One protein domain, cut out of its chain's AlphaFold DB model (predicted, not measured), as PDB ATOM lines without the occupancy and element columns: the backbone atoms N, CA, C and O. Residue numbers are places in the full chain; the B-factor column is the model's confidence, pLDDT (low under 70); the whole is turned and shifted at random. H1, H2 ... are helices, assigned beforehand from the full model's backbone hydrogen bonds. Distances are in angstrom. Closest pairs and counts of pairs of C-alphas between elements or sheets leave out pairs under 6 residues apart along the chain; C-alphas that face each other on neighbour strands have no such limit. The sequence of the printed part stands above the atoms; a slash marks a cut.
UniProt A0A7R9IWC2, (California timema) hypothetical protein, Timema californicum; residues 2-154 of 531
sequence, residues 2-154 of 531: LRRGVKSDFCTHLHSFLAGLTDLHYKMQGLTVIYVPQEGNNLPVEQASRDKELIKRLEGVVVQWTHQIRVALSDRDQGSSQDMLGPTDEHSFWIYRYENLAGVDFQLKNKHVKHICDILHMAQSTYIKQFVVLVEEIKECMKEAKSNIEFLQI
ATOM      1  N   LEU A   2     -40.723  11.287  57.287       44.47
ATOM      2  CA  LEU A   2     -42.169  11.541  57.076       44.47
ATOM      3  C   LEU A   2     -42.535  12.657  56.065       44.47
ATOM      4  O   LEU A   2     -43.462  12.482  55.286       44.47
ATOM      5  N   ARG A   3     -41.800  13.780  56.010       51.69
ATOM      6  CA  ARG A   3     -42.091  14.878  55.056       51.69
ATOM      7  C   ARG A   3     -41.778  14.556  53.583       51.69
ATOM      8  O   ARG A   3     -42.339  15.211  52.712       51.69
ATOM      9  N   ARG A   4     -40.883  13.598  53.296       55.47
ATOM     10  CA  ARG A   4     -40.543  13.216  51.907       55.47
ATOM     11  C   ARG A   4     -41.607  12.297  51.302       55.47
ATOM     12  O   ARG A   4     -42.057  12.571  50.197       55.47
ATOM     13  N   GLY A   5     -42.108  11.335  52.083       62.00
ATOM     14  CA  GLY A   5     -43.198  10.440  51.668       62.00
ATOM     15  C   GLY A   5     -44.483  11.188  51.302       62.00
ATOM     16  O   GLY A   5     -44.973  11.038  50.193       62.00
ATOM     17  N   VAL A   6     -44.952  12.101  52.164       71.00
ATOM     18  CA  VAL A   6     -46.194  12.869  51.915       71.00
ATOM     19  C   VAL A   6     -46.102  13.736  50.653       71.00
ATOM     20  O   VAL A   6     -47.064  13.830  49.895       71.00
ATOM     21  N   LYS A   7     -44.941  14.356  50.396       73.75
ATOM     22  CA  LYS A   7     -44.723  15.143  49.173       73.75
ATOM     23  C   LYS A   7     -44.737  14.246  47.932       73.75
ATOM     24  O   LYS A   7     -45.375  14.600  46.947       73.75
ATOM     25  N   SER A   8     -44.066  13.095  47.988       73.31
ATOM     26  CA  SER A   8     -44.058  12.122  46.891       73.31
ATOM     27  C   SER A   8     -45.464  11.588  46.595       73.31
ATOM     28  O   SER A   8     -45.862  11.521  45.431       73.31
ATOM     29  N   ASP A   9     -46.236  11.260  47.630       77.88
ATOM     30  CA  ASP A   9     -47.602  10.755  47.479       77.88
ATOM     31  C   ASP A   9     -48.523  11.823  46.885       77.88
ATOM     32  O   ASP A   9     -49.260  11.540  45.941       77.88
ATOM     33  N   PHE A  10     -48.435  13.070  47.356       83.31
ATOM     34  CA  PHE A  10     -49.194  14.182  46.784       83.31
ATOM     35  C   PHE A  10     -48.856  14.414  45.304       83.31
ATOM     36  O   PHE A  10     -49.763  14.498  44.479       83.31
ATOM     37  N   CYS A  11     -47.567  14.460  44.944       80.88
ATOM     38  CA  CYS A  11     -47.135  14.617  43.551       80.88
ATOM     39  C   CYS A  11     -47.647  13.476  42.658       80.88
ATOM     40  O   CYS A  11     -48.107  13.728  41.549       80.88
ATOM     41  N   THR A  12     -47.650  12.236  43.150       81.62
ATOM     42  CA  THR A  12     -48.159  11.074  42.398       81.62
ATOM     43  C   THR A  12     -49.664  11.182  42.112       81.62
ATOM     44  O   THR A  12     -50.105  10.932  40.986       81.62
ATOM     45  N   HIS A  13     -50.459  11.599  43.105       84.44
ATOM     46  CA  HIS A  13     -51.898  11.825  42.925       84.44
ATOM     47  C   HIS A  13     -52.177  13.023  42.010       84.44
ATOM     48  O   HIS A  13     -53.064  12.946  41.163       84.44
ATOM     49  N   LEU A  14     -51.391  14.099  42.126       86.25
ATOM     50  CA  LEU A  14     -51.497  15.272  41.261       86.25
ATOM     51  C   LEU A  14     -51.233  14.909  39.793       86.25
ATOM     52  O   LEU A  14     -52.017  15.287  38.928       86.25
ATOM     53  N   HIS A  15     -50.165  14.156  39.505       85.62
ATOM     54  CA  HIS A  15     -49.862  13.716  38.142       85.62
ATOM     55  C   HIS A  15     -50.964  12.821  37.576       85.62
ATOM     56  O   HIS A  15     -51.394  13.049  36.453       85.62
ATOM     57  N   SER A  16     -51.488  11.883  38.368       84.44
ATOM     58  CA  SER A  16     -52.615  11.043  37.941       84.44
ATOM     59  C   SER A  16     -53.883  11.851  37.657       84.44
ATOM     60  O   SER A  16     -54.548  11.610  36.654       84.44
ATOM     61  N   PHE A  17     -54.203  12.839  38.498       87.62
ATOM     62  CA  PHE A  17     -55.350  13.721  38.283       87.62
ATOM     63  C   PHE A  17     -55.187  14.573  37.017       87.62
ATOM     64  O   PHE A  17     -56.098  14.637  36.197       87.62
ATOM     65  N   LEU A  18     -54.019  15.197  36.831       88.62
ATOM     66  CA  LEU A  18     -53.741  16.029  35.659       88.62
ATOM     67  C   LEU A  18     -53.693  15.204  34.369       88.62
ATOM     68  O   LEU A  18     -54.202  15.663  33.348       88.62
ATOM     69  N   ALA A  19     -53.146  13.988  34.414       86.94
ATOM     70  CA  ALA A  19     -53.183  13.057  33.292       86.94
ATOM     71  C   ALA A  19     -54.623  12.677  32.927       86.94
ATOM     72  O   ALA A  19     -54.985  12.765  31.759       86.94
ATOM     73  N   GLY A  20     -55.461  12.347  33.917       86.50
ATOM     74  CA  GLY A  20     -56.874  12.029  33.690       86.50
ATOM     75  C   GLY A  20     -57.688  13.211  33.154       86.50
ATOM     76  O   GLY A  20     -58.502  13.040  32.253       86.50
ATOM     77  N   LEU A  21     -57.444  14.424  33.658       88.69
ATOM     78  CA  LEU A  21     -58.115  15.635  33.176       88.69
ATOM     79  C   LEU A  21     -57.694  15.994  31.745       88.69
ATOM     80  O   LEU A  21     -58.537  16.380  30.939       88.69
ATOM     81  N   THR A  22     -56.404  15.843  31.430       87.50
ATOM     82  CA  THR A  22     -55.873  16.047  30.072       87.50
ATOM     83  C   THR A  22     -56.501  15.043  29.108       87.50
ATOM     84  O   THR A  22     -57.039  15.446  28.081       87.50
ATOM     85  N   ASP A  23     -56.509  13.758  29.473       85.88
ATOM     86  CA  ASP A  23     -57.102  12.687  28.668       85.88
ATOM     87  C   ASP A  23     -58.579  12.959  28.373       85.88
ATOM     88  O   ASP A  23     -58.988  12.991  27.218       85.88
ATOM     89  N   LEU A  24     -59.378  13.259  29.402       85.44
ATOM     90  CA  LEU A  24     -60.810  13.505  29.241       85.44
ATOM     91  C   LEU A  24     -61.092  14.734  28.365       85.44
ATOM     92  O   LEU A  24     -61.972  14.682  27.509       85.44
ATOM     93  N   HIS A  25     -60.337  15.823  28.541       87.56
ATOM     94  CA  HIS A  25     -60.513  17.038  27.746       87.56
ATOM     95  C   HIS A  25     -60.251  16.805  26.254       87.56
ATOM     96  O   HIS A  25     -61.081  17.170  25.423       87.56
ATOM     97  N   TYR A  26     -59.115  16.192  25.920       85.44
ATOM     98  CA  TYR A  26     -58.715  16.004  24.527       85.44
ATOM     99  C   TYR A  26     -59.435  14.834  23.860       85.44
ATOM    100  O   TYR A  26     -59.747  14.917  22.674       85.44
ATOM    101  N   LYS A  27     -59.837  13.809  24.618       83.12
ATOM    102  CA  LYS A  27     -60.682  12.729  24.102       83.12
ATOM    103  C   LYS A  27     -62.046  13.233  23.631       83.12
ATOM    104  O   LYS A  27     -62.536  12.762  22.612       83.12
ATOM    105  N   MET A  28     -62.630  14.237  24.297       82.25
ATOM    106  CA  MET A  28     -63.848  14.907  23.807       82.25
ATOM    107  C   MET A  28     -63.639  15.672  22.491       82.25
ATOM    108  O   MET A  28     -64.610  15.973  21.806       82.25
ATOM    109  N   GLN A  29     -62.395  15.997  22.140       82.19
ATOM    110  CA  GLN A  29     -62.024  16.648  20.880       82.19
ATOM    111  C   GLN A  29     -61.536  15.644  19.822       82.19
ATOM    112  O   GLN A  29     -61.109  16.064  18.752       82.19
ATOM    113  N   GLY A  30     -61.554  14.335  20.114       79.44
ATOM    114  CA  GLY A  30     -60.994  13.305  19.232       79.44
ATOM    115  C   GLY A  30     -59.460  13.310  19.162       79.44
ATOM    116  O   GLY A  30     -58.879  12.797  18.219       79.44
ATOM    117  N   LEU A  31     -58.765  13.908  20.130       84.75
ATOM    118  CA  LEU A  31     -57.305  14.015  20.113       84.75
ATOM    119  C   LEU A  31     -56.681  13.214  21.252       84.75
ATOM    120  O   LEU A  31     -57.175  13.195  22.378       84.75
ATOM    121  N   THR A  32     -55.541  12.586  20.976       86.44
ATOM    122  CA  THR A  32     -54.718  11.925  21.991       86.44
ATOM    123  C   THR A  32     -53.590  12.855  22.421       86.44
ATOM    124  O   THR A  32     -52.660  13.133  21.658       86.44
ATOM    125  N   VAL A  33     -53.653  13.345  23.661       87.62
ATOM    126  CA  VAL A  33     -52.648  14.259  24.221       87.62
ATOM    127  C   VAL A  33     -52.071  13.706  25.518       87.62
ATOM    128  O   VAL A  33     -52.798  13.463  26.480       87.62
ATOM    129  N   ILE A  34     -50.745  13.546  25.554       89.44
ATOM    130  CA  ILE A  34     -50.018  13.054  26.724       89.44
ATOM    131  C   ILE A  34     -49.717  14.190  27.708       89.44
ATOM    132  O   ILE A  34     -49.206  15.254  27.352       89.44
ATOM    133  N   TYR A  35     -49.992  13.955  28.990       89.19
ATOM    134  CA  TYR A  35     -49.646  14.898  30.054       89.19
ATOM    135  C   TYR A  35     -48.137  14.889  30.332       89.19
ATOM    136  O   TYR A  35     -47.590  13.865  30.733       89.19
ATOM    137  N   VAL A  36     -47.458  16.030  30.188       87.69
ATOM    138  CA  VAL A  36     -46.015  16.144  30.464       87.69
ATOM    139  C   VAL A  36     -45.775  16.855  31.804       87.69
ATOM    140  O   VAL A  36     -46.100  18.039  31.931       87.69
ATOM    141  N   PRO A  37     -45.197  16.182  32.818       86.69
ATOM    142  CA  PRO A  37     -44.906  16.801  34.103       86.69
ATOM    143  C   PRO A  37     -43.720  17.770  33.991       86.69
ATOM    144  O   PRO A  37     -42.776  17.553  33.236       86.69
ATOM    145  N   GLN A  38     -43.736  18.824  34.808       83.50
ATOM    146  CA  GLN A  38     -42.603  19.754  34.956       83.50
ATOM    147  C   GLN A  38     -41.554  19.254  35.969       83.50
ATOM    148  O   GLN A  38     -40.512  19.879  36.163       83.50
ATOM    149  N   GLU A  39     -41.834  18.145  36.658       77.62
ATOM    150  CA  GLU A  39     -40.959  17.589  37.687       77.62
ATOM    151  C   GLU A  39     -39.682  16.994  37.065       77.62
ATOM    152  O   GLU A  39     -39.743  16.278  36.071       77.62
ATOM    153  N   GLY A  40     -38.512  17.308  37.633       71.81
ATOM    154  CA  GLY A  40     -37.213  16.838  37.127       71.81
ATOM    155  C   GLY A  40     -36.614  17.676  35.990       71.81
ATOM    156  O   GLY A  40     -35.427  17.557  35.731       71.81
ATOM    157  N   ASN A  41     -37.380  18.594  35.394       77.56
ATOM    158  CA  ASN A  41     -36.992  19.370  34.209       77.56
ATOM    159  C   ASN A  41     -35.736  20.256  34.385       77.56
ATOM    160  O   ASN A  41     -34.971  20.470  33.451       77.56
ATOM    161  N   ASN A  42     -35.512  20.771  35.596       78.94
ATOM    162  CA  ASN A  42     -34.378  21.654  35.901       78.94
ATOM    163  C   ASN A  42     -33.126  20.894  36.376       78.94
ATOM    164  O   ASN A  42     -32.126  21.527  36.717       78.94
ATOM    165  N   LEU A  43     -33.188  19.563  36.476       80.81
ATOM    166  CA  LEU A  43     -32.090  18.740  36.974       80.81
ATOM    167  C   LEU A  43     -31.336  18.105  35.799       80.81
ATOM    168  O   LEU A  43     -31.962  17.605  34.870       80.81
ATOM    169  N   PRO A  44     -29.994  18.063  35.824       84.81
ATOM    170  CA  PRO A  44     -29.256  17.296  34.833       84.81
ATOM    171  C   PRO A  44     -29.570  15.800  34.989       84.81
ATOM    172  O   PRO A  44     -29.744  15.301  36.106       84.81
ATOM    173  N   VAL A  45     -29.601  15.079  33.863       83.06
ATOM    174  CA  VAL A  45     -30.001  13.658  33.767       83.06
ATOM    175  C   VAL A  45     -29.272  12.781  34.795       83.06
ATOM    176  O   VAL A  45     -29.877  11.928  35.437       83.06
ATOM    177  N   GLU A  46     -27.986  13.046  35.015       81.38
ATOM    178  CA  GLU A  46     -27.096  12.321  35.933       81.38
ATOM    179  C   GLU A  46     -27.450  12.486  37.417       81.38
ATOM    180  O   GLU A  46     -27.150  11.612  38.232       81.38
ATOM    181  N   GLN A  47     -28.043  13.624  37.790       82.00
ATOM    182  CA  GLN A  47     -28.491  13.883  39.160       82.00
ATOM    183  C   GLN A  47     -29.904  13.341  39.370       82.00
ATOM    184  O   GLN A  47     -30.173  12.730  40.404       82.00
ATOM    185  N   ALA A  48     -30.782  13.507  38.377       81.00
ATOM    186  CA  ALA A  48     -32.147  12.997  38.417       81.00
ATOM    187  C   ALA A  48     -32.197  11.456  38.437       81.00
ATOM    188  O   ALA A  48     -33.001  10.880  39.167       81.00
ATOM    189  N   SER A  49     -31.285  10.776  37.729       82.25
ATOM    190  CA  SER A  49     -31.192   9.305  37.698       82.25
ATOM    191  C   SER A  49     -30.696   8.670  39.006       82.25
ATOM    192  O   SER A  49     -30.734   7.450  39.164       82.25
ATOM    193  N   ARG A  50     -30.239   9.472  39.978       84.44
ATOM    194  CA  ARG A  50     -29.842   8.996  41.316       84.44
ATOM    195  C   ARG A  50     -30.966   9.111  42.348       84.44
ATOM    196  O   ARG A  50     -30.862   8.512  43.420       84.44
ATOM    197  N   ASP A  51     -32.036   9.850  42.044       86.31
ATOM    198  CA  ASP A  51     -33.193  10.014  42.927       86.31
ATOM    199  C   ASP A  51     -34.242   8.921  42.670       86.31
ATOM    200  O   ASP A  51     -35.043   8.981  41.737       86.31
ATOM    201  N   LYS A  52     -34.254   7.910  43.546       84.38
ATOM    202  CA  LYS A  52     -35.173   6.766  43.451       84.38
ATOM    203  C   LYS A  52     -36.650   7.152  43.589       84.38
ATOM    204  O   LYS A  52     -37.494   6.474  43.007       84.38
ATOM    205  N   GLU A  53     -36.984   8.193  44.357       84.56
ATOM    206  CA  GLU A  53     -38.380   8.626  44.514       84.56
ATOM    207  C   GLU A  53     -38.864   9.358  43.255       84.56
ATOM    208  O   GLU A  53     -39.994   9.136  42.819       84.56
ATOM    209  N   LEU A  54     -38.003  10.183  42.647       85.12
ATOM    210  CA  LEU A  54     -38.280  10.846  41.369       85.12
ATOM    211  C   LEU A  54     -38.458   9.833  40.233       85.12
ATOM    212  O   LEU A  54     -39.445   9.914  39.506       85.12
ATOM    213  N   ILE A  55     -37.555   8.851  40.119       87.31
ATOM    214  CA  ILE A  55     -37.655   7.786  39.108       87.31
ATOM    215  C   ILE A  55     -39.005   7.076  39.207       87.31
ATOM    216  O   ILE A  55     -39.698   6.969  38.204       87.31
ATOM    217  N   LYS A  56     -39.431   6.673  40.413       87.38
ATOM    218  CA  LYS A  56     -40.710   5.975  40.610       87.38
ATOM    219  C   LYS A  56     -41.917   6.797  40.130       87.38
ATOM    220  O   LYS A  56     -42.870   6.234  39.595       87.38
ATOM    221  N   ARG A  57     -41.896   8.123  40.310       87.62
ATOM    222  CA  ARG A  57     -42.968   9.009  39.817       87.62
ATOM    223  C   ARG A  57     -42.929   9.161  38.297       87.62
ATOM    224  O   ARG A  57     -43.976   9.056  37.663       87.62
ATOM    225  N   LEU A  58     -41.741   9.341  37.714       88.19
ATOM    226  CA  LEU A  58     -41.562   9.400  36.260       88.19
ATOM    227  C   LEU A  58     -41.959   8.081  35.577       88.19
ATOM    228  O   LEU A  58     -42.590   8.109  34.526       88.19
ATOM    229  N   GLU A  59     -41.676   6.932  36.198       89.19
ATOM    230  CA  GLU A  59     -42.166   5.626  35.743       89.19
ATOM    231  C   GLU A  59     -43.696   5.576  35.724       89.19
ATOM    232  O   GLU A  59     -44.275   5.142  34.733       89.19
ATOM    233  N   GLY A  60     -44.362   6.079  36.770       88.00
ATOM    234  CA  GLY A  60     -45.826   6.172  36.811       88.00
ATOM    235  C   GLY A  60     -46.409   7.017  35.672       88.00
ATOM    236  O   GLY A  60     -47.407   6.630  35.066       88.00
ATOM    237  N   VAL A  61     -45.752   8.127  35.329       89.44
ATOM    238  CA  VAL A  61     -46.134   8.977  34.190       89.44
ATOM    239  C   VAL A  61     -45.933   8.245  32.858       89.44
ATOM    240  O   VAL A  61     -46.836   8.234  32.025       89.44
ATOM    241  N   VAL A  62     -44.796   7.569  32.660       90.56
ATOM    242  CA  VAL A  62     -44.539   6.794  31.432       90.56
ATOM    243  C   VAL A  62     -45.506   5.619  31.286       90.56
ATOM    244  O   VAL A  62     -45.926   5.310  30.172       90.56
ATOM    245  N   VAL A  63     -45.926   4.986  32.384       90.06
ATOM    246  CA  VAL A  63     -46.979   3.959  32.363       90.06
ATOM    247  C   VAL A  63     -48.302   4.540  31.855       90.06
ATOM    248  O   VAL A  63     -48.963   3.912  31.028       90.06
ATOM    249  N   GLN A  64     -48.667   5.753  32.277       88.19
ATOM    250  CA  GLN A  64     -49.865   6.437  31.779       88.19
ATOM    251  C   GLN A  64     -49.747   6.791  30.291       88.19
ATOM    252  O   GLN A  64     -50.685   6.529  29.539       88.19
ATOM    253  N   TRP A  65     -48.593   7.294  29.838       91.75
ATOM    254  CA  TRP A  65     -48.346   7.530  28.409       91.75
ATOM    255  C   TRP A  65     -48.468   6.245  27.594       91.75
ATOM    256  O   TRP A  65     -49.134   6.222  26.566       91.75
ATOM    257  N   THR A  66     -47.865   5.160  28.081       90.25
ATOM    258  CA  THR A  66     -47.910   3.834  27.450       90.25
ATOM    259  C   THR A  66     -49.355   3.360  27.297       90.25
ATOM    260  O   THR A  66     -49.728   2.849  26.244       90.25
ATOM    261  N   HIS A  67     -50.187   3.553  28.324       88.69
ATOM    262  CA  HIS A  67     -51.606   3.214  28.265       88.69
ATOM    263  C   HIS A  67     -52.358   4.057  27.225       88.69
ATOM    264  O   HIS A  67     -53.030   3.495  26.367       88.69
ATOM    265  N   GLN A  68     -52.220   5.386  27.261       87.75
ATOM    266  CA  GLN A  68     -52.894   6.288  26.314       87.75
ATOM    267  C   GLN A  68     -52.495   6.009  24.861       87.75
ATOM    268  O   GLN A  68     -53.355   5.902  23.991       87.75
ATOM    269  N   ILE A  69     -51.199   5.814  24.604       88.94
ATOM    270  CA  ILE A  69     -50.690   5.488  23.268       88.94
ATOM    271  C   ILE A  69     -51.238   4.143  22.790       88.94
ATOM    272  O   ILE A  69     -51.653   4.039  21.641       88.94
ATOM    273  N   ARG A  70     -51.301   3.119  23.654       89.00
ATOM    274  CA  ARG A  70     -51.921   1.836  23.283       89.00
ATOM    275  C   ARG A  70     -53.387   1.993  22.913       89.00
ATOM    276  O   ARG A  70     -53.804   1.376  21.941       89.00
ATOM    277  N   VAL A  71     -54.139   2.816  23.646       86.50
ATOM    278  CA  VAL A  71     -55.540   3.109  23.314       86.50
ATOM    279  C   VAL A  71     -55.637   3.743  21.923       86.50
ATOM    280  O   VAL A  71     -56.375   3.231  21.088       86.50
ATOM    281  N   ALA A  72     -54.831   4.769  21.631       85.75
ATOM    282  CA  ALA A  72     -54.813   5.416  20.316       85.75
ATOM    283  C   ALA A  72     -54.376   4.470  19.177       85.75
ATOM    284  O   ALA A  72     -54.959   4.468  18.096       85.75
ATOM    285  N   LEU A  73     -53.388   3.604  19.418       85.31
ATOM    286  CA  LEU A  73     -52.967   2.587  18.448       85.31
ATOM    287  C   LEU A  73     -54.055   1.527  18.218       85.31
ATOM    288  O   LEU A  73     -54.225   1.068  17.087       85.31
ATOM    289  N   SER A  74     -54.804   1.169  19.264       83.75
ATOM    290  CA  SER A  74     -55.900   0.194  19.211       83.75
ATOM    291  C   SER A  74     -57.197   0.725  18.599       83.75
ATOM    292  O   SER A  74     -58.111  -0.068  18.392       83.75
ATOM    293  N   ASP A  75     -57.270   2.024  18.298       76.19
ATOM    294  CA  ASP A  75     -58.435   2.689  17.709       76.19
ATOM    295  C   ASP A  75     -58.663   2.231  16.257       76.19
ATOM    296  O   ASP A  75     -58.196   2.846  15.299       76.19
ATOM    297  N   ARG A  76     -59.260   1.049  16.088       65.25
ATOM    298  CA  ARG A  76     -59.414   0.396  14.782       65.25
ATOM    299  C   ARG A  76     -60.700   0.777  14.052       65.25
ATOM    300  O   ARG A  76     -60.711   0.602  12.838       65.25
ATOM    301  N   ASP A  77     -61.683   1.338  14.758       58.12
ATOM    302  CA  ASP A  77     -63.035   1.598  14.259       58.12
ATOM    303  C   ASP A  77     -63.561   2.947  14.775       58.12
ATOM    304  O   ASP A  77     -63.602   3.172  15.983       58.12
ATOM    305  N   GLN A  78     -64.018   3.826  13.875       52.28
ATOM    306  CA  GLN A  78     -64.784   5.030  14.247       52.28
ATOM    307  C   GLN A  78     -66.303   4.833  14.211       52.28
ATOM    308  O   GLN A  78     -67.034   5.652  14.763       52.28
ATOM    309  N   GLY A  79     -66.796   3.762  13.593       50.56
ATOM    310  CA  GLY A  79     -68.226   3.503  13.539       50.56
ATOM    311  C   GLY A  79     -68.711   2.877  14.835       50.56
ATOM    312  O   GLY A  79     -68.276   1.784  15.206       50.56
ATOM    313  N   SER A  80     -69.709   3.490  15.472       47.19
ATOM    314  CA  SER A  80     -70.696   2.645  16.132       47.19
ATOM    315  C   SER A  80     -71.215   1.666  15.067       47.19
ATOM    316  O   SER A  80     -71.359   2.036  13.901       47.19
ATOM    317  N   SER A  81     -71.526   0.416  15.415       49.12
ATOM    318  CA  SER A  81     -72.139  -0.529  14.464       49.12
ATOM    319  C   SER A  81     -73.471  -0.018  13.866       49.12
ATOM    320  O   SER A  81     -74.078  -0.717  13.058       49.12
ATOM    321  N   GLN A  82     -73.941   1.151  14.317       47.88
ATOM    322  CA  GLN A  82     -75.198   1.804  13.994       47.88
ATOM    323  C   GLN A  82     -75.066   2.927  12.956       47.88
ATOM    324  O   GLN A  82     -76.093   3.411  12.516       47.88
ATOM    325  N   ASP A  83     -73.879   3.323  12.490       66.75
ATOM    326  CA  ASP A  83     -73.783   4.363  11.452       66.75
ATOM    327  C   ASP A  83     -73.646   3.735  10.051       66.75
ATOM    328  O   ASP A  83     -72.783   2.883   9.815       66.75
ATOM    329  N   MET A  84     -74.515   4.126   9.108       77.94
ATOM    330  CA  MET A  84     -74.458   3.713   7.692       77.94
ATOM    331  C   MET A  84     -73.314   4.437   6.964       77.94
ATOM    332  O   MET A  84     -73.548   5.274   6.099       77.94
ATOM    333  N   LEU A  85     -72.075   4.122   7.337       84.06
ATOM    334  CA  LEU A  85     -70.875   4.761   6.792       84.06
ATOM    335  C   LEU A  85     -70.660   4.398   5.317       84.06
ATOM    336  O   LEU A  85     -70.837   3.235   4.932       84.06
ATOM    337  N   GLY A  86     -70.257   5.391   4.523       89.00
ATOM    338  CA  GLY A  86     -69.894   5.272   3.113       89.00
ATOM    339  C   GLY A  86     -68.377   5.153   2.882       89.00
ATOM    340  O   GLY A  86     -67.574   5.279   3.809       89.00
ATOM    341  N   PRO A  87     -67.927   4.913   1.634       89.31
ATOM    342  CA  PRO A  87     -66.498   4.781   1.314       89.31
ATOM    343  C   PRO A  87     -65.667   6.046   1.597       89.31
ATOM    344  O   PRO A  87     -64.470   5.962   1.869       89.31
ATOM    345  N   THR A  88     -66.290   7.224   1.529       89.94
ATOM    346  CA  THR A  88     -65.674   8.527   1.834       89.94
ATOM    347  C   THR A  88     -65.443   8.722   3.336       89.94
ATOM    348  O   THR A  88     -64.457   9.356   3.731       89.94
ATOM    349  N   ASP A  89     -66.283   8.124   4.183       89.75
ATOM    350  CA  ASP A  89     -66.103   8.117   5.638       89.75
ATOM    351  C   ASP A  89     -64.893   7.266   6.040       89.75
ATOM    352  O   ASP A  89     -64.100   7.682   6.882       89.75
ATOM    353  N   GLU A  90     -64.679   6.126   5.374       89.50
ATOM    354  CA  GLU A  90     -63.483   5.294   5.573       89.50
ATOM    355  C   GLU A  90     -62.205   6.087   5.247       89.50
ATOM    356  O   GLU A  90     -61.243   6.082   6.017       89.50
ATOM    357  N   HIS A  91     -62.188   6.837   4.142       90.75
ATOM    358  CA  HIS A  91     -61.067   7.726   3.821       90.75
ATOM    359  C   HIS A  91     -60.859   8.810   4.898       90.75
ATOM    360  O   HIS A  91     -59.725   9.063   5.316       90.75
ATOM    361  N   SER A  92     -61.945   9.411   5.390       91.19
ATOM    362  CA  SER A  92     -61.910  10.428   6.452       91.19
ATOM    363  C   SER A  92     -61.381   9.869   7.778       91.19
ATOM    364  O   SER A  92     -60.577  10.525   8.445       91.19
ATOM    365  N   PHE A  93     -61.736   8.628   8.120       89.88
ATOM    366  CA  PHE A  93     -61.189   7.915   9.274       89.88
ATOM    367  C   PHE A  93     -59.667   7.772   9.184       89.88
ATOM    368  O   PHE A  93     -58.958   8.039  10.158       89.88
ATOM    369  N   TRP A  94     -59.132   7.395   8.018       92.25
ATOM    370  CA  TRP A  94     -57.683   7.254   7.852       92.25
ATOM    371  C   TRP A  94     -56.941   8.587   7.944       92.25
ATOM    372  O   TRP A  94     -55.849   8.616   8.521       92.25
ATOM    373  N   ILE A  95     -57.537   9.685   7.460       92.56
ATOM    374  CA  ILE A  95     -57.014  11.045   7.675       92.56
ATOM    375  C   ILE A  95     -56.953  11.349   9.170       92.56
ATOM    376  O   ILE A  95     -55.875  11.653   9.681       92.56
ATOM    377  N   TYR A  96     -58.071  11.193   9.881       91.00
ATOM    378  CA  TYR A  96     -58.134  11.409  11.326       91.00
ATOM    379  C   TYR A  96     -57.087  10.571  12.073       91.00
ATOM    380  O   TYR A  96     -56.352  11.084  12.919       91.00
ATOM    381  N   ARG A  97     -56.972   9.280  11.738       90.50
ATOM    382  CA  ARG A  97     -56.022   8.360  12.370       90.50
ATOM    383  C   ARG A  97     -54.585   8.814  12.142       90.50
ATOM    384  O   ARG A  97     -53.789   8.808  13.082       90.50
ATOM    385  N   TYR A  98     -54.248   9.234  10.924       92.88
ATOM    386  CA  TYR A  98     -52.932   9.785  10.618       92.88
ATOM    387  C   TYR A  98     -52.660  11.076  11.398       92.88
ATOM    388  O   TYR A  98     -51.596  11.198  12.002       92.88
ATOM    389  N   GLU A  99     -53.605  12.018  11.426       91.75
ATOM    390  CA  GLU A  99     -53.462  13.299  12.126       91.75
ATOM    391  C   GLU A  99     -53.307  13.120  13.638       91.75
ATOM    392  O   GLU A  99     -52.414  13.721  14.241       91.75
ATOM    393  N   ASN A 100     -54.109  12.244  14.248       90.94
ATOM    394  CA  ASN A 100     -54.025  11.941  15.671       90.94
ATOM    395  C   ASN A 100     -52.666  11.299  16.018       90.94
ATOM    396  O   ASN A 100     -51.968  11.763  16.924       90.94
ATOM    397  N   LEU A 101     -52.217  10.297  15.248       91.88
ATOM    398  CA  LEU A 101     -50.905   9.664  15.450       91.88
ATOM    399  C   LEU A 101     -49.735  10.628  15.187       91.88
ATOM    400  O   LEU A 101     -48.763  10.630  15.944       91.88
ATOM    401  N   ALA A 102     -49.837  11.490  14.173       92.31
ATOM    402  CA  ALA A 102     -48.855  12.539  13.900       92.31
ATOM    403  C   ALA A 102     -48.791  13.565  15.040       92.31
ATOM    404  O   ALA A 102     -47.703  14.013  15.414       92.31
ATOM    405  N   GLY A 103     -49.941  13.905  15.627       91.25
ATOM    406  CA  GLY A 103     -50.040  14.736  16.821       91.25
ATOM    407  C   GLY A 103     -49.331  14.108  18.020       91.25
ATOM    408  O   GLY A 103     -48.599  14.801  18.732       91.25
ATOM    409  N   VAL A 104     -49.479  12.797  18.227       90.69
ATOM    410  CA  VAL A 104     -48.748  12.060  19.272       90.69
ATOM    411  C   VAL A 104     -47.240  12.036  18.980       90.69
ATOM    412  O   VAL A 104     -46.453  12.378  19.860       90.69
ATOM    413  N   ASP A 105     -46.806  11.731  17.752       92.56
ATOM    414  CA  ASP A 105     -45.381  11.760  17.364       92.56
ATOM    415  C   ASP A 105     -44.750  13.154  17.557       92.56
ATOM    416  O   ASP A 105     -43.617  13.284  18.037       92.56
ATOM    417  N   PHE A 106     -45.497  14.223  17.269       92.38
ATOM    418  CA  PHE A 106     -45.055  15.589  17.541       92.38
ATOM    419  C   PHE A 106     -44.860  15.848  19.042       92.38
ATOM    420  O   PHE A 106     -43.839  16.414  19.447       92.38
ATOM    421  N   GLN A 107     -45.790  15.390  19.887       91.50
ATOM    422  CA  GLN A 107     -45.667  15.499  21.343       91.50
ATOM    423  C   GLN A 107     -44.458  14.721  21.878       91.50
ATOM    424  O   GLN A 107     -43.732  15.225  22.736       91.50
ATOM    425  N   LEU A 108     -44.175  13.538  21.326       89.94
ATOM    426  CA  LEU A 108     -43.019  12.712  21.693       89.94
ATOM    427  C   LEU A 108     -41.673  13.373  21.353       89.94
ATOM    428  O   LEU A 108     -40.656  13.120  22.003       89.94
ATOM    429  N   LYS A 109     -41.651  14.275  20.365       89.69
ATOM    430  CA  LYS A 109     -40.460  15.059  20.006       89.69
ATOM    431  C   LYS A 109     -40.157  16.198  20.985       89.69
ATOM    432  O   LYS A 109     -39.068  16.777  20.894       89.69
ATOM    433  N   ASN A 110     -41.063  16.502  21.919       91.75
ATOM    434  CA  ASN A 110     -40.881  17.532  22.938       91.75
ATOM    435  C   ASN A 110     -39.619  17.266  23.780       91.75
ATOM    436  O   ASN A 110     -39.373  16.153  24.247       91.75
ATOM    437  N   LYS A 111     -38.818  18.317  24.005       89.62
ATOM    438  CA  LYS A 111     -37.568  18.254  24.778       89.62
ATOM    439  C   LYS A 111     -37.776  17.677  26.182       89.62
ATOM    440  O   LYS A 111     -36.930  16.923  26.645       89.62
ATOM    441  N   HIS A 112     -38.895  17.991  26.831       88.69
ATOM    442  CA  HIS A 112     -39.195  17.508  28.182       88.69
ATOM    443  C   HIS A 112     -39.518  16.011  28.208       88.69
ATOM    444  O   HIS A 112     -39.046  15.300  29.091       88.69
ATOM    445  N   VAL A 113     -40.246  15.512  27.205       90.75
ATOM    446  CA  VAL A 113     -40.527  14.076  27.053       90.75
ATOM    447  C   VAL A 113     -39.225  13.309  26.827       90.75
ATOM    448  O   VAL A 113     -38.968  12.324  27.516       90.75
ATOM    449  N   LYS A 114     -38.355  13.810  25.938       90.38
ATOM    450  CA  LYS A 114     -37.022  13.228  25.702       90.38
ATOM    451  C   LYS A 114     -36.164  13.216  26.963       90.38
ATOM    452  O   LYS A 114     -35.584  12.190  27.287       90.38
ATOM    453  N   HIS A 115     -36.158  14.313  27.715       89.50
ATOM    454  CA  HIS A 115     -35.408  14.405  28.964       89.50
ATOM    455  C   HIS A 115     -35.862  13.365  30.003       89.50
ATOM    456  O   HIS A 115     -35.027  12.715  30.630       89.50
ATOM    457  N   ILE A 116     -37.175  13.146  30.146       89.94
ATOM    458  CA  ILE A 116     -37.725  12.093  31.016       89.94
ATOM    459  C   ILE A 116     -37.295  10.701  30.524       89.94
ATOM    460  O   ILE A 116     -36.908   9.857  31.335       89.94
ATOM    461  N   CYS A 117     -37.297  10.472  29.209       90.31
ATOM    462  CA  CYS A 117     -36.804   9.225  28.619       90.31
ATOM    463  C   CYS A 117     -35.316   8.998  28.927       90.31
ATOM    464  O   CYS A 117     -34.950   7.899  29.342       90.31
ATOM    465  N   ASP A 118     -34.471  10.024  28.797       90.12
ATOM    466  CA  ASP A 118     -33.029   9.945  29.063       90.12
ATOM    467  C   ASP A 118     -32.734   9.604  30.535       90.12
ATOM    468  O   ASP A 118     -31.880   8.758  30.823       90.12
ATOM    469  N   ILE A 119     -33.481  10.203  31.476       89.62
ATOM    470  CA  ILE A 119     -33.393   9.889  32.915       89.62
ATOM    471  C   ILE A 119     -33.707   8.411  33.160       89.62
ATOM    472  O   ILE A 119     -32.949   7.718  33.845       89.62
ATOM    473  N   LEU A 120     -34.807   7.914  32.590       89.50
ATOM    474  CA  LEU A 120     -35.252   6.533  32.783       89.50
ATOM    475  C   LEU A 120     -34.359   5.512  32.062       89.50
ATOM    476  O   LEU A 120     -34.182   4.400  32.565       89.50
ATOM    477  N   HIS A 121     -33.753   5.885  30.931       90.94
ATOM    478  CA  HIS A 121     -32.733   5.083  30.256       90.94
ATOM    479  C   HIS A 121     -31.474   4.941  31.109       90.94
ATOM    480  O   HIS A 121     -30.980   3.824  31.282       90.94
ATOM    481  N   MET A 122     -30.987   6.041  31.691       89.94
ATOM    482  CA  MET A 122     -29.826   6.018  32.584       89.94
ATOM    483  C   MET A 122     -30.105   5.208  33.860       89.94
ATOM    484  O   MET A 122     -29.225   4.501  34.346       89.94
ATOM    485  N   ALA A 123     -31.344   5.253  34.358       88.62
ATOM    486  CA  ALA A 123     -31.811   4.442  35.481       88.62
ATOM    487  C   ALA A 123     -32.111   2.967  35.121       88.62
ATOM    488  O   ALA A 123     -32.479   2.194  36.003       88.62
ATOM    489  N   GLN A 124     -31.959   2.567  33.851       88.44
ATOM    490  CA  GLN A 124     -32.238   1.217  33.339       88.44
ATOM    491  C   GLN A 124     -33.664   0.705  33.627       88.44
ATOM    492  O   GLN A 124     -33.870  -0.495  33.828       88.44
ATOM    493  N   SER A 125     -34.663   1.595  33.610       89.06
ATOM    494  CA  SER A 125     -36.065   1.225  33.845       89.06
ATOM    495  C   SER A 125     -36.583   0.230  32.790       89.06
ATOM    496  O   SER A 125     -36.194   0.252  31.620       89.06
ATOM    497  N   THR A 126     -37.489  -0.667  33.180       88.56
ATOM    498  CA  THR A 126     -38.157  -1.590  32.246       88.56
ATOM    499  C   THR A 126     -39.304  -0.918  31.490       88.56
ATOM    500  O   THR A 126     -39.557  -1.276  30.340       88.56
ATOM    501  N   TYR A 127     -39.954   0.086  32.086       89.12
ATOM    502  CA  TYR A 127     -41.089   0.795  31.487       89.12
ATOM    503  C   TYR A 127     -40.681   1.612  30.261       89.12
ATOM    504  O   TYR A 127     -41.391   1.613  29.258       89.12
ATOM    505  N   ILE A 128     -39.491   2.226  30.286       90.62
ATOM    506  CA  ILE A 128     -38.986   2.983  29.133       90.62
ATOM    507  C   ILE A 128     -38.734   2.082  27.917       90.62
ATOM    508  O   ILE A 128     -38.973   2.495  26.789       90.62
ATOM    509  N   LYS A 129     -38.335   0.818  28.124       88.62
ATOM    510  CA  LYS A 129     -38.161  -0.139  27.017       88.62
ATOM    511  C   LYS A 129     -39.483  -0.413  26.304       88.62
ATOM    512  O   LYS A 129     -39.513  -0.425  25.081       88.62
ATOM    513  N   GLN A 130     -40.566  -0.605  27.060       88.56
ATOM    514  CA  GLN A 130     -41.903  -0.807  26.489       88.56
ATOM    515  C   GLN A 130     -42.401   0.446  25.765       88.56
ATOM    516  O   GLN A 130     -42.989   0.343  24.695       88.56
ATOM    517  N   PHE A 131     -42.130   1.625  26.325       90.38
ATOM    518  CA  PHE A 131     -42.499   2.897  25.716       90.38
ATOM    519  C   PHE A 131     -41.794   3.130  24.374       90.38
ATOM    520  O   PHE A 131     -42.453   3.466  23.399       90.38
ATOM    521  N   VAL A 132     -40.481   2.888  24.284       88.56
ATOM    522  CA  VAL A 132     -39.721   3.052  23.029       88.56
ATOM    523  C   VAL A 132     -40.252   2.146  21.913       88.56
ATOM    524  O   VAL A 132     -40.324   2.585  20.769       88.56
ATOM    525  N   VAL A 133     -40.680   0.920  22.236       90.62
ATOM    526  CA  VAL A 133     -41.326   0.025  21.258       90.62
ATOM    527  C   VAL A 133     -42.608   0.655  20.706       90.62
ATOM    528  O   VAL A 133     -42.769   0.712  19.492       90.62
ATOM    529  N   LEU A 134     -43.465   1.221  21.566       90.00
ATOM    530  CA  LEU A 134     -44.683   1.914  21.122       90.00
ATOM    531  C   LEU A 134     -44.388   3.147  20.255       90.00
ATOM    532  O   LEU A 134     -45.144   3.444  19.337       90.00
ATOM    533  N   VAL A 135     -43.298   3.871  20.527       89.00
ATOM    534  CA  VAL A 135     -42.889   5.023  19.702       89.00
ATOM    535  C   VAL A 135     -42.527   4.591  18.279       89.00
ATOM    536  O   VAL A 135     -42.859   5.294  17.327       89.00
ATOM    537  N   GLU A 136     -41.868   3.443  18.110       90.56
ATOM    538  CA  GLU A 136     -41.614   2.891  16.775       90.56
ATOM    539  C   GLU A 136     -42.900   2.351  16.125       90.56
ATOM    540  O   GLU A 136     -43.124   2.603  14.942       90.56
ATOM    541  N   GLU A 137     -43.793   1.712  16.890       91.94
ATOM    542  CA  GLU A 137     -45.113   1.281  16.393       91.94
ATOM    543  C   GLU A 137     -45.954   2.457  15.869       91.94
ATOM    544  O   GLU A 137     -46.573   2.332  14.813       91.94
ATOM    545  N   ILE A 138     -45.924   3.625  16.530       91.75
ATOM    546  CA  ILE A 138     -46.591   4.843  16.035       91.75
ATOM    547  C   ILE A 138     -46.101   5.194  14.629       91.75
ATOM    548  O   ILE A 138     -46.916   5.471  13.751       91.75
ATOM    549  N   LYS A 139     -44.786   5.160  14.382       91.69
ATOM    550  CA  LYS A 139     -44.233   5.501  13.063       91.69
ATOM    551  C   LYS A 139     -44.675   4.513  11.988       91.69
ATOM    552  O   LYS A 139     -44.947   4.938  10.866       91.69
ATOM    553  N   GLU A 140     -44.747   3.223  12.306       92.31
ATOM    554  CA  GLU A 140     -45.246   2.207  11.373       92.31
ATOM    555  C   GLU A 140     -46.745   2.391  11.092       92.31
ATOM    556  O   GLU A 140     -47.135   2.448   9.927       92.31
ATOM    557  N   CYS A 141     -47.575   2.615  12.117       91.25
ATOM    558  CA  CYS A 141     -48.999   2.914  11.934       91.25
ATOM    559  C   CYS A 141     -49.243   4.226  11.170       91.25
ATOM    560  O   CYS A 141     -50.200   4.326  10.408       91.25
ATOM    561  N   MET A 142     -48.378   5.235  11.320       92.94
ATOM    562  CA  MET A 142     -48.445   6.459  10.513       92.94
ATOM    563  C   MET A 142     -48.125   6.194   9.037       92.94
ATOM    564  O   MET A 142     -48.777   6.769   8.165       92.94
ATOM    565  N   LYS A 143     -47.137   5.338   8.737       93.94
ATOM    566  CA  LYS A 143     -46.832   4.925   7.354       93.94
ATOM    567  C   LYS A 143     -47.999   4.155   6.741       93.94
ATOM    568  O   LYS A 143     -48.372   4.441   5.606       93.94
ATOM    569  N   GLU A 144     -48.580   3.231   7.506       93.44
ATOM    570  CA  GLU A 144     -49.782   2.481   7.133       93.44
ATOM    571  C   GLU A 144     -50.935   3.435   6.796       93.44
ATOM    572  O   GLU A 144     -51.457   3.407   5.683       93.44
ATOM    573  N   ALA A 145     -51.273   4.338   7.723       93.38
ATOM    574  CA  ALA A 145     -52.365   5.287   7.548       93.38
ATOM    575  C   ALA A 145     -52.149   6.189   6.330       93.38
ATOM    576  O   ALA A 145     -53.052   6.343   5.514       93.38
ATOM    577  N   LYS A 146     -50.931   6.714   6.144       94.62
ATOM    578  CA  LYS A 146     -50.595   7.531   4.975       94.62
ATOM    579  C   LYS A 146     -50.783   6.768   3.663       94.62
ATOM    580  O   LYS A 146     -51.373   7.303   2.729       94.62
ATOM    581  N   SER A 147     -50.314   5.523   3.595       95.62
ATOM    582  CA  SER A 147     -50.513   4.694   2.408       95.62
ATOM    583  C   SER A 147     -51.997   4.427   2.151       95.62
ATOM    584  O   SER A 147     -52.422   4.474   1.002       95.62
ATOM    585  N   ASN A 148     -52.791   4.159   3.189       94.12
ATOM    586  CA  ASN A 148     -54.224   3.911   3.034       94.12
ATOM    587  C   ASN A 148     -54.964   5.156   2.533       94.12
ATOM    588  O   ASN A 148     -55.777   5.029   1.622       94.12
ATOM    589  N   ILE A 149     -54.623   6.353   3.025       94.69
ATOM    590  CA  ILE A 149     -55.138   7.631   2.495       94.69
ATOM    591  C   ILE A 149     -54.838   7.743   0.992       94.69
ATOM    592  O   ILE A 149     -55.742   7.997   0.198       94.69
ATOM    593  N   GLU A 150     -53.591   7.491   0.581       94.69
ATOM    594  CA  GLU A 150     -53.167   7.614  -0.821       94.69
ATOM    595  C   GLU A 150     -53.910   6.663  -1.776       94.69
ATOM    596  O   GLU A 150     -54.141   7.022  -2.933       94.69
ATOM    597  N   PHE A 151     -54.296   5.471  -1.309       94.00
ATOM    598  CA  PHE A 151     -55.067   4.509  -2.100       94.00
ATOM    599  C   PHE A 151     -56.577   4.748  -2.033       94.00
ATOM    600  O   PHE A 151     -57.246   4.560  -3.043       94.00
ATOM    601  N   LEU A 152     -57.126   5.160  -0.889       94.31
ATOM    602  CA  LEU A 152     -58.566   5.386  -0.728       94.31
ATOM    603  C   LEU A 152     -59.026   6.702  -1.366       94.31
ATOM    604  O   LEU A 152     -60.153   6.769  -1.850       94.31
ATOM    605  N   GLN A 153     -58.160   7.719  -1.465       95.25
ATOM    606  CA  GLN A 153     -58.518   9.009  -2.074       95.25
ATOM    607  C   GLN A 153     -59.009   8.889  -3.527       95.25
ATOM    608  O   GLN A 153     -59.767   9.739  -3.988       95.25
ATOM    609  N   ILE A 154     -58.606   7.831  -4.251       95.06
ATOM    610  CA  ILE A 154     -59.025   7.598  -5.645       95.06
ATOM    611  C   ILE A 154     -60.531   7.325  -5.762       95.06
ATOM    612  O   ILE A 154     -61.080   7.395  -6.857       95.06
TER     613      ILE A 154
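Overview. This is residues 2 to 154 of the 531 residues of the protein "(California timema) hypothetical protein" of Timema californicum (UniProt A0A7R9IWC2). This is a long rod of four long helices, H1, H3, H4 and H6, running roughly lengthwise but shifted along one another: H3 is in the middle, H1 packs along one side of it and H6 along the other, and H6 runs on past the last residue of H3 to pair with H4. The shorter H5 lies steeply across the first part of H3, tiny H2 packs on H5, and residues 80 to 86 stick out as a free loop. The printed part has 153 residues with six named helices, H1 to H6 in order, and no named strand; the class is all helix. It is only just loose, close to compact, with a radius of gyration of the C-alphas of 18.1 A and spans of 61 by 27 by 22 A.

Along the chain. Find C-alpha 2 at (-42.169, 11.541, 57.076); from there H1, residues 2 to 27, runs 37.8 A to C-alpha 27 at (-60.682, 12.729, 24.102). Residues 28 to 44 have no named element, and then come H2, residues 45 to 48, 5.2 A long, and H3, residues 52 to 74, 32.6 A. After residues 75 to 86 look for H4, residues 87 to 108, 32.1 A, and H5, residues 111 to 122, 16.4 A. H6, residues 126 to 154, runs 44.2 A and ends at C-alpha 154 at (-59.025, 7.598, -5.645).

Arrangement. Begin at the hub, H3, which touches four helices. H1 touches it with residues 8 to 19 alone, at a shallow tilt of 16 degrees, the same way; the closest C-alphas, of Thr 12 and Arg 57, are 6.2 A apart. H6 touches H3 at a shallow tilt of 23 degrees, the same way, closest at the C-alphas of Thr 66 and Phe 131, 5.8 A. H3 and H4, a helical hairpin, only just touch, with 3 pairs of C-alphas within 8 A; the closest are those of Ala 72 and Leu 101, 7.5 A. H4 and H6 touch, opposite ways, at a shallow tilt of 33 degrees, only just short of steep; the C-alphas of Tyr 98 and Ala 145 are closest, at 5.5 A. H5 touches H3 at a steep tilt of 63 degrees, with the C-alphas of Ile 55 and Leu 120 closest at 6.9 A. H2 touches H5, closest at the C-alphas of Val 45 and Ile 119, 5.1 A. H1 is apart from H2, H4, H5 and H6. In H3, H4 and H5 every O i to N i+4 pair is within hydrogen-bond range, in H1 21 of 22 and in H6 23 of 25; H2 is too short for such a pair.

Size, cuts and confidence. The two C-alphas farthest apart are those of Leu 2 and Ile 154, 65.1 A. The printed part has no cut; the links H1 to H2 and H3 to H4 are long, and the other three are tight. Look for pLDDT under 70 at residues 2 to 5 and 76 to 83; the mean of the printed part is 85.1.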